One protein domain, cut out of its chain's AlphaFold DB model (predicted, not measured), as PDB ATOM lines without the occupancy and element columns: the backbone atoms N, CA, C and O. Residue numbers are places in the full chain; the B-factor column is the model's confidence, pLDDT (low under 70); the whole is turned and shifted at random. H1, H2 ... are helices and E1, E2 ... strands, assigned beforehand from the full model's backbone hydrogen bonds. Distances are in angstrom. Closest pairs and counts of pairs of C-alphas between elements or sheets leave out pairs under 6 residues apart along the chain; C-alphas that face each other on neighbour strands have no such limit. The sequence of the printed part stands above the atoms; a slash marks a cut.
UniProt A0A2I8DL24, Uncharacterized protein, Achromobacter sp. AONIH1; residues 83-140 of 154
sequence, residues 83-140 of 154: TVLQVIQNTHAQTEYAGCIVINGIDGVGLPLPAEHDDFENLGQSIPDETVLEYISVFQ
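What this domain is: This is residues 83 to 140 of the 154 residues of an uncharacterized protein of Achromobacter sp. AONIH1 (UniProt A0A2I8DL24). The model is a small, strongly twisted sheet of four antiparallel strands, with a pair of short helices, H1 and H2, touching each other beside it; H1 only grazes the sheet, and loops make up much of the rest. Strand E4 stands at one edge of the sheet, and E1 at the other. The printed part has 58 residues, with two named helices and four named strands in the order H1 E1 E2 E3 H2 E4, and the sheet runs E1 E2 E3 E4. The class is mixed, helices and strands, although under half of the residues, 28 of 58, are in named elements. The whole is compact, with a radius of gyration of the C-alphas of 10.2 A, and rounded, spanning 29 by 24 by 19 A.

Where its parts are: Begin with the sheet: E1 is residues 94 to 97, 9.6 A from first to last C-alpha, and starts at C-alpha 94, (39.351, 33.930, -11.106). E2 is residues 100 to 103, 9.5 A, and E3 is residues 109 to 112, 9.6 A. The longest strand, E4, is residues 135 to 139, 12.9 A, and ends at C-alpha 139, (29.711, 25.245, -22.083). Then find H1, residues 84 to 90, running 10.0 A from C-alpha 84 at (32.403, 33.922, -3.443). H2 is residues 123 to 126, 5.3 A.

How they stand to each other: E1, E2 and E3 form a meander, each strand the antiparallel neighbour of the one before. In the hairpin of E1 and E2, look for N 95 and O 102, 2.9 A apart, within hydrogen-bond range. In the hairpin of E2 and E3, N 101 and O 111 are within that range at 2.8 A. E3 and E4 are antiparallel at 140 degrees, with N 137 and O 110 within range at 2.8 A. The pairing of E3 is staggered: residues 109 to 110 pair with E4, residues 111 to 112 with E2. Edge strands E1 and E4 are apart. H1 only grazes the sheet, with its residues 84 to 90, and is near E2, with 5 pairs of C-alphas within 10 A. H1 and H2 touch; their closest C-alphas, those of Val 84 and Gly 124, are 6.8 A apart. H2 is only just not on the sheet, with 4 pairs of C-alphas within 10 A. In H1 every O i to N i+4 pair is within hydrogen-bond range; H2 is too short for such a pair.

The domain as a whole: The two C-alphas farthest apart are those of Glu 130 and Gln 140, at 29.1 A. The printed part has no cut and no long link; E3 to H2 and H2 to E4 are short links, and the others are tight. Mean pLDDT of the printed part is 91.1, and no printed residue is under 70.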
ATOM      1  N   THR A  83      29.796  30.001  -1.998       97.31
ATOM      2  CA  THR A  83      29.975  31.440  -1.794       97.31
ATOM      3  C   THR A  83      31.189  31.957  -2.566       97.31
ATOM      4  O   THR A  83      32.128  31.203  -2.844       97.31
ATOM      5  N   VAL A  84      31.222  33.256  -2.864       96.50
ATOM      6  CA  VAL A  84      32.403  33.922  -3.443       96.50
ATOM      7  C   VAL A  84      33.669  33.635  -2.634       96.50
ATOM      8  O   VAL A  84      34.687  33.240  -3.208       96.50
ATOM      9  N   LEU A  85      33.596  33.726  -1.304       96.56
ATOM     10  CA  LEU A  85      34.729  33.413  -0.435       96.56
ATOM     11  C   LEU A  85      35.223  31.975  -0.627       96.56
ATOM     12  O   LEU A  85      36.429  31.739  -0.708       96.56
ATOM     13  N   GLN A  86      34.310  31.008  -0.731       97.44
ATOM     14  CA  GLN A  86      34.688  29.618  -0.979       97.44
ATOM     15  C   GLN A  86      35.379  29.468  -2.335       97.44
ATOM     16  O   GLN A  86      36.366  28.739  -2.423       97.44
ATOM     17  N   VAL A  87      34.921  30.161  -3.383       96.56
ATOM     18  CA  VAL A  87      35.587  30.130  -4.694       96.56
ATOM     19  C   VAL A  87      37.009  30.668  -4.581       96.56
ATOM     20  O   VAL A  87      37.947  30.003  -5.024       96.56
ATOM     21  N   ILE A  88      37.186  31.823  -3.938       95.88
ATOM     22  CA  ILE A  88      38.501  32.446  -3.730       95.88
ATOM     23  C   ILE A  88      39.427  31.515  -2.935       95.88
ATOM     24  O   ILE A  88      40.596  31.372  -3.278       95.88
ATOM     25  N   GLN A  89      38.916  30.840  -1.905       96.25
ATOM     26  CA  GLN A  89      39.710  29.932  -1.071       96.25
ATOM     27  C   GLN A  89      40.104  28.631  -1.781       96.25
ATOM     28  O   GLN A  89      41.166  28.080  -1.492       96.25
ATOM     29  N   ASN A  90      39.271  28.127  -2.697       95.94
ATOM     30  CA  ASN A  90      39.506  26.857  -3.396       95.94
ATOM     31  C   ASN A  90      40.277  27.017  -4.717       95.94
ATOM     32  O   ASN A  90      40.588  26.022  -5.374       95.94
ATOM     33  N   THR A  91      40.575  28.245  -5.145       94.50
ATOM     34  CA  THR A  91      41.160  28.513  -6.467       94.50
ATOM     35  C   THR A  91      42.271  29.561  -6.397       94.50
ATOM     36  O   THR A  91      42.386  30.314  -5.438       94.50
ATOM     37  N   HIS A  92      43.149  29.587  -7.398       92.81
ATOM     38  CA  HIS A  92      44.321  30.471  -7.426       92.81
ATOM     39  C   HIS A  92      44.156  31.656  -8.381       92.81
ATOM     40  O   HIS A  92      44.908  32.624  -8.287       92.81
ATOM     41  N   ALA A  93      43.204  31.578  -9.308       92.44
ATOM     42  CA  ALA A  93      42.851  32.665 -10.207       92.44
ATOM     43  C   ALA A  93      41.361  32.602 -10.542       92.44
ATOM     44  O   ALA A  93      40.811  31.512 -10.707       92.44
ATOM     45  N   GLN A  94      40.737  33.767 -10.684       93.75
ATOM     46  CA  GLN A  94      39.351  33.930 -11.106       93.75
ATOM     47  C   GLN A  94      39.308  35.004 -12.191       93.75
ATOM     48  O   GLN A  94      40.045  35.990 -12.134       93.75
ATOM     49  N   THR A  95      38.489  34.809 -13.210       91.62
ATOM     50  CA  THR A  95      38.307  35.780 -14.290       91.62
ATOM     51  C   THR A  95      36.859  35.742 -14.734       91.62
ATOM     52  O   THR A  95      36.244  34.676 -14.735       91.62
ATOM     53  N   GLU A  96      36.316  36.897 -15.089       89.50
ATOM     54  CA  GLU A  96      35.015  36.962 -15.735       89.50
ATOM     55  C   GLU A  96      35.131  36.491 -17.188       89.50
ATOM     56  O   GLU A  96      36.063  36.847 -17.916       89.50
ATOM     57  N   TYR A  97      34.194  35.645 -17.598       86.56
ATOM     58  CA  TYR A  97      33.995  35.308 -18.994       86.56
ATOM     59  C   TYR A  97      32.525  35.002 -19.276       86.56
ATOM     60  O   TYR A  97      31.996  33.992 -18.806       86.56
ATOM     61  N   ALA A  98      31.908  35.839 -20.112       82.69
ATOM     62  CA  ALA A  98      30.529  35.693 -20.571       82.69
ATOM     63  C   ALA A  98      29.519  35.559 -19.413       82.69
ATOM     64  O   ALA A  98      28.678  34.657 -19.415       82.69
ATOM     65  N   GLY A  99      29.634  36.432 -18.412       85.50
ATOM     66  CA  GLY A  99      28.776  36.450 -17.230       85.50
ATOM     67  C   GLY A  99      29.034  35.285 -16.274       85.50
ATOM     68  O   GLY A  99      28.184  34.966 -15.447       85.50
ATOM     69  N   CYS A 100      30.176  34.599 -16.388       90.25
ATOM     70  CA  CYS A 100      30.569  33.505 -15.502       90.25
ATOM     71  C   CYS A 100      31.928  33.770 -14.856       90.25
ATOM     72  O   CYS A 100      32.846  34.294 -15.482       90.25
ATOM     73  N   ILE A 101      32.097  33.298 -13.625       92.69
ATOM     74  CA  ILE A 101      33.402  33.174 -12.982       92.69
ATOM     75  C   ILE A 101      34.078  31.912 -13.521       92.69
ATOM     76  O   ILE A 101      33.649  30.790 -13.234       92.69
ATOM     77  N   VAL A 102      35.154  32.096 -14.281       92.69
ATOM     78  CA  VAL A 102      36.062  31.032 -14.724       92.69
ATOM     79  C   VAL A 102      37.257  30.972 -13.781       92.69
ATOM     80  O   VAL A 102      37.859  31.993 -13.446       92.69
ATOM     81  N   ILE A 103      37.616  29.764 -13.348       91.69
ATOM     82  CA  ILE A 103      38.651  29.540 -12.332       91.69
ATOM     83  C   ILE A 103      39.910  28.920 -12.929       91.69
ATOM     84  O   ILE A 103      39.837  28.089 -13.829       91.69
ATOM     85  N   ASN A 104      41.080  29.284 -12.403       92.38
ATOM     86  CA  ASN A 104      42.382  28.682 -12.723       92.38
ATOM     87  C   ASN A 104      42.721  28.624 -14.233       92.38
ATOM     88  O   ASN A 104      43.540  27.804 -14.646       92.38
ATOM     89  N   GLY A 105      42.093  29.468 -15.061       85.81
ATOM     90  CA  GLY A 105      42.209  29.409 -16.524       85.81
ATOM     91  C   GLY A 105      41.635  28.129 -17.146       85.81
ATOM     92  O   GLY A 105      42.110  27.699 -18.195       85.81
ATOM     93  N   ILE A 106      40.683  27.479 -16.472       89.88
ATOM     94  CA  ILE A 106      40.049  26.239 -16.920       89.88
ATOM     95  C   ILE A 106      38.855  26.594 -17.793       89.88
ATOM     96  O   ILE A 106      37.798  26.980 -17.302       89.88
ATOM     97  N   ASP A 107      39.033  26.438 -19.097       88.56
ATOM     98  CA  ASP A 107      38.000  26.757 -20.074       88.56
ATOM     99  C   ASP A 107      36.850  25.731 -20.063       88.56
ATOM    100  O   ASP A 107      37.031  24.540 -19.792       88.56
ATOM    101  N   GLY A 108      35.647  26.199 -20.409       92.62
ATOM    102  CA  GLY A 108      34.463  25.354 -20.599       92.62
ATOM    103  C   GLY A 108      33.731  24.951 -19.315       92.62
ATOM    104  O   GLY A 108      32.855  24.086 -19.366       92.62
ATOM    105  N   VAL A 109      34.076  25.549 -18.173       95.25
ATOM    106  CA  VAL A 109      33.292  25.490 -16.934       95.25
ATOM    107  C   VAL A 109      33.319  26.852 -16.245       95.25
ATOM    108  O   VAL A 109      34.336  27.543 -16.274       95.25
ATOM    109  N   GLY A 110      32.223  27.233 -15.599       95.06
ATOM    110  CA  GLY A 110      32.174  28.455 -14.806       95.06
ATOM    111  C   GLY A 110      30.975  28.510 -13.872       95.06
ATOM    112  O   GLY A 110      30.048  27.707 -13.985       95.06
ATOM    113  N   LEU A 111      31.011  29.459 -12.943       96.50
ATOM    114  CA  LEU A 111      29.915  29.762 -12.024       96.50
ATOM    115  C   LEU A 111      29.224  31.039 -12.521       96.50
ATOM    116  O   LEU A 111      29.856  32.095 -12.459       96.50
ATOM    117  N   PRO A 112      27.996  30.966 -13.069       94.69
ATOM    118  CA  PRO A 112      27.266  32.147 -13.512       94.69
ATOM    119  C   PRO A 112      27.171  33.201 -12.412       94.69
ATOM    120  O   PRO A 112      26.920  32.878 -11.247       94.69
ATOM    121  N   LEU A 113      27.377  34.452 -12.804       92.00
ATOM    122  CA  LEU A 113      27.193  35.596 -11.933       92.00
ATOM    123  C   LEU A 113      25.700  35.759 -11.594       92.00
ATOM    124  O   LEU A 113      24.838  35.464 -12.429       92.00
ATOM    125  N   PRO A 114      25.369  36.214 -10.372       88.12
ATOM    126  CA  PRO A 114      24.017  36.653 -10.040       88.12
ATOM    127  C   PRO A 114      23.560  37.777 -10.976       88.12
ATOM    128  O   PRO A 114      24.383  38.542 -11.466       88.12
ATOM    129  N   ALA A 115      22.254  37.900 -11.211       81.69
ATOM    130  CA  ALA A 115      21.703  38.813 -12.220       81.69
ATOM    131  C   ALA A 115      22.044  40.299 -11.981       81.69
ATOM    132  O   ALA A 115      22.028  41.104 -12.908       81.69
ATOM    133  N   GLU A 116      22.337  40.668 -10.739       82.75
ATOM    134  CA  GLU A 116      22.792  41.989 -10.313       82.75
ATOM    135  C   GLU A 116      24.265  42.293 -10.658       82.75
ATOM    136  O   GLU A 116      24.721  43.418 -10.443       82.75
ATOM    137  N   HIS A 117      25.000  41.323 -11.210       82.69
ATOM    138  CA  HIS A 117      26.410  41.423 -11.576       82.69
ATOM    139  C   HIS A 117      26.633  40.948 -13.020       82.69
ATOM    140  O   HIS A 117      26.271  39.831 -13.373       82.69
ATOM    141  N   ASP A 118      27.269  41.780 -13.847       76.81
ATOM    142  CA  ASP A 118      27.589  41.447 -15.250       76.81
ATOM    143  C   ASP A 118      29.110  41.309 -15.466       76.81
ATOM    144  O   ASP A 118      29.556  40.534 -16.308       76.81
ATOM    145  N   ASP A 119      29.927  41.994 -14.652       82.88
ATOM    146  CA  ASP A 119      31.385  41.880 -14.663       82.88
ATOM    147  C   ASP A 119      32.059  42.072 -13.288       82.88
ATOM    148  O   ASP A 119      31.426  42.435 -12.292       82.88
ATOM    149  N   PHE A 120      33.363  41.766 -13.213       85.56
ATOM    150  CA  PHE A 120      34.214  42.097 -12.063       85.56
ATOM    151  C   PHE A 120      35.696  42.239 -12.451       85.56
ATOM    152  O   PHE A 120      36.215  41.483 -13.271       85.56
ATOM    153  N   GLU A 121      36.413  43.160 -11.793       81.38
ATOM    154  CA  GLU A 121      37.885  43.244 -11.871       81.38
ATOM    155  C   GLU A 121      38.560  42.374 -10.800       81.38
ATOM    156  O   GLU A 121      39.550  41.690 -11.063       81.38
ATOM    157  N   ASN A 122      38.015  42.385  -9.580       81.56
ATOM    158  CA  ASN A 122      38.467  41.565  -8.462       81.56
ATOM    159  C   ASN A 122      37.250  41.017  -7.718       81.56
ATOM    160  O   ASN A 122      36.492  41.778  -7.121       81.56
ATOM    161  N   LEU A 123      37.089  39.693  -7.741       85.50
ATOM    162  CA  LEU A 123      35.864  39.036  -7.298       85.50
ATOM    163  C   LEU A 123      35.444  39.433  -5.870       85.50
ATOM    164  O   LEU A 123      34.319  39.878  -5.693       85.50
ATOM    165  N   GLY A 124      36.345  39.361  -4.885       81.25
ATOM    166  CA  GLY A 124      36.026  39.669  -3.478       81.25
ATOM    167  C   GLY A 124      35.928  41.165  -3.148       81.25
ATOM    168  O   GLY A 124      35.602  41.535  -2.026       81.25
ATOM    169  N   GLN A 125      36.240  42.047  -4.101       84.94
ATOM    170  CA  GLN A 125      36.015  43.491  -3.961       84.94
ATOM    171  C   GLN A 125      34.734  43.935  -4.667       84.94
ATOM    172  O   GLN A 125      34.078  44.871  -4.216       84.94
ATOM    173  N   SER A 126      34.401  43.279  -5.780       87.56
ATOM    174  CA  SER A 126      33.234  43.588  -6.605       87.56
ATOM    175  C   SER A 126      31.965  42.897  -6.111       87.56
ATOM    176  O   SER A 126      30.877  43.448  -6.265       87.56
ATOM    177  N   ILE A 127      32.094  41.704  -5.526       90.38
ATOM    178  CA  ILE A 127      30.974  40.868  -5.097       90.38
ATOM    179  C   ILE A 127      31.203  40.455  -3.634       90.38
ATOM    180  O   ILE A 127      32.302  40.001  -3.309       90.38
ATOM    181  N   PRO A 128      30.197  40.605  -2.748       93.75
ATOM    182  CA  PRO A 128      30.319  40.202  -1.349       93.75
ATOM    183  C   PRO A 128      30.723  38.734  -1.179       93.75
ATOM    184  O   PRO A 128      30.261  37.852  -1.905       93.75
ATOM    185  N   ASP A 129      31.551  38.468  -0.174       95.19
ATOM    186  CA  ASP A 129      32.117  37.148   0.127       95.19
ATOM    187  C   ASP A 129      31.047  36.080   0.427       95.19
ATOM    188  O   ASP A 129      31.239  34.890   0.149       95.19
ATOM    189  N   GLU A 130      29.922  36.507   0.999       95.69
ATOM    190  CA  GLU A 130      28.758  35.697   1.346       95.69
ATOM    191  C   GLU A 130      27.808  35.424   0.173       95.69
ATOM    192  O   GLU A 130      26.915  34.585   0.304       95.69
ATOM    193  N   THR A 131      27.987  36.101  -0.966       95.25
ATOM    194  CA  THR A 131      27.130  35.919  -2.140       95.25
ATOM    195  C   THR A 131      27.236  34.488  -2.649       95.25
ATOM    196  O   THR A 131      28.330  33.992  -2.928       95.25
ATOM    197  N   VAL A 132      26.083  33.828  -2.775       96.00
ATOM    198  CA  VAL A 132      25.965  32.437  -3.227       96.00
ATOM    199  C   VAL A 132      25.855  32.389  -4.746       96.00
ATOM    200  O   VAL A 132      24.953  32.968  -5.346       96.00
ATOM    201  N   LEU A 133      26.754  31.636  -5.363       96.44
ATOM    202  CA  LEU A 133      26.760  31.329  -6.784       96.44
ATOM    203  C   LEU A 133      25.907  30.081  -7.004       96.44
ATOM    204  O   LEU A 133      26.392  28.952  -6.943       96.44
ATOM    205  N   GLU A 134      24.607  30.297  -7.198       96.75
ATOM    206  CA  GLU A 134      23.581  29.244  -7.207       96.75
ATOM    207  C   GLU A 134      23.816  28.161  -8.268       96.75
ATOM    208  O   GLU A 134      23.421  27.011  -8.083       96.75
ATOM    209  N   TYR A 135      24.480  28.510  -9.370       97.25
ATOM    210  CA  TYR A 135      24.628  27.637 -10.525       97.25
ATOM    211  C   TYR A 135      26.088  27.327 -10.850       97.25
ATOM    212  O   TYR A 135      27.004  28.089 -10.553       97.25
ATOM    213  N   ILE A 136      26.284  26.217 -11.555       97.56
ATOM    214  CA  ILE A 136      27.499  25.904 -12.306       97.56
ATOM    215  C   ILE A 136      27.107  25.580 -13.742       97.56
ATOM    216  O   ILE A 136      26.058  24.980 -13.978       97.56
ATOM    217  N   SER A 137      27.943  25.969 -14.700       96.94
ATOM    218  CA  SER A 137      27.707  25.751 -16.126       96.94
ATOM    219  C   SER A 137      28.908  25.094 -16.786       96.94
ATOM    220  O   SER A 137      30.049  25.473 -16.529       96.94
ATOM    221  N   VAL A 138      28.644  24.135 -17.669       97.00
ATOM    222  CA  VAL A 138      29.601  23.588 -18.635       97.00
ATOM    223  C   VAL A 138      29.149  24.018 -20.023       97.00
ATOM    224  O   VAL A 138      27.993  23.812 -20.382       97.00
ATOM    225  N   PHE A 139      30.043  24.624 -20.797       94.12
ATOM    226  CA  PHE A 139      29.711  25.245 -22.083       94.12
ATOM    227  C   PHE A 139      30.791  24.997 -23.134       94.12
ATOM    228  O   PHE A 139      31.960  24.759 -22.814       94.12
ATOM    229  N   GLN A 140      30.390  25.029 -24.406       84.50
ATOM    230  CA  GLN A 140      31.318  24.837 -25.515       84.50
ATOM    231  C   GLN A 140      32.268  26.032 -25.623       84.50
ATOM    232  O   GLN A 140      31.848  27.188 -25.674       84.50
TER     233      GLN A 140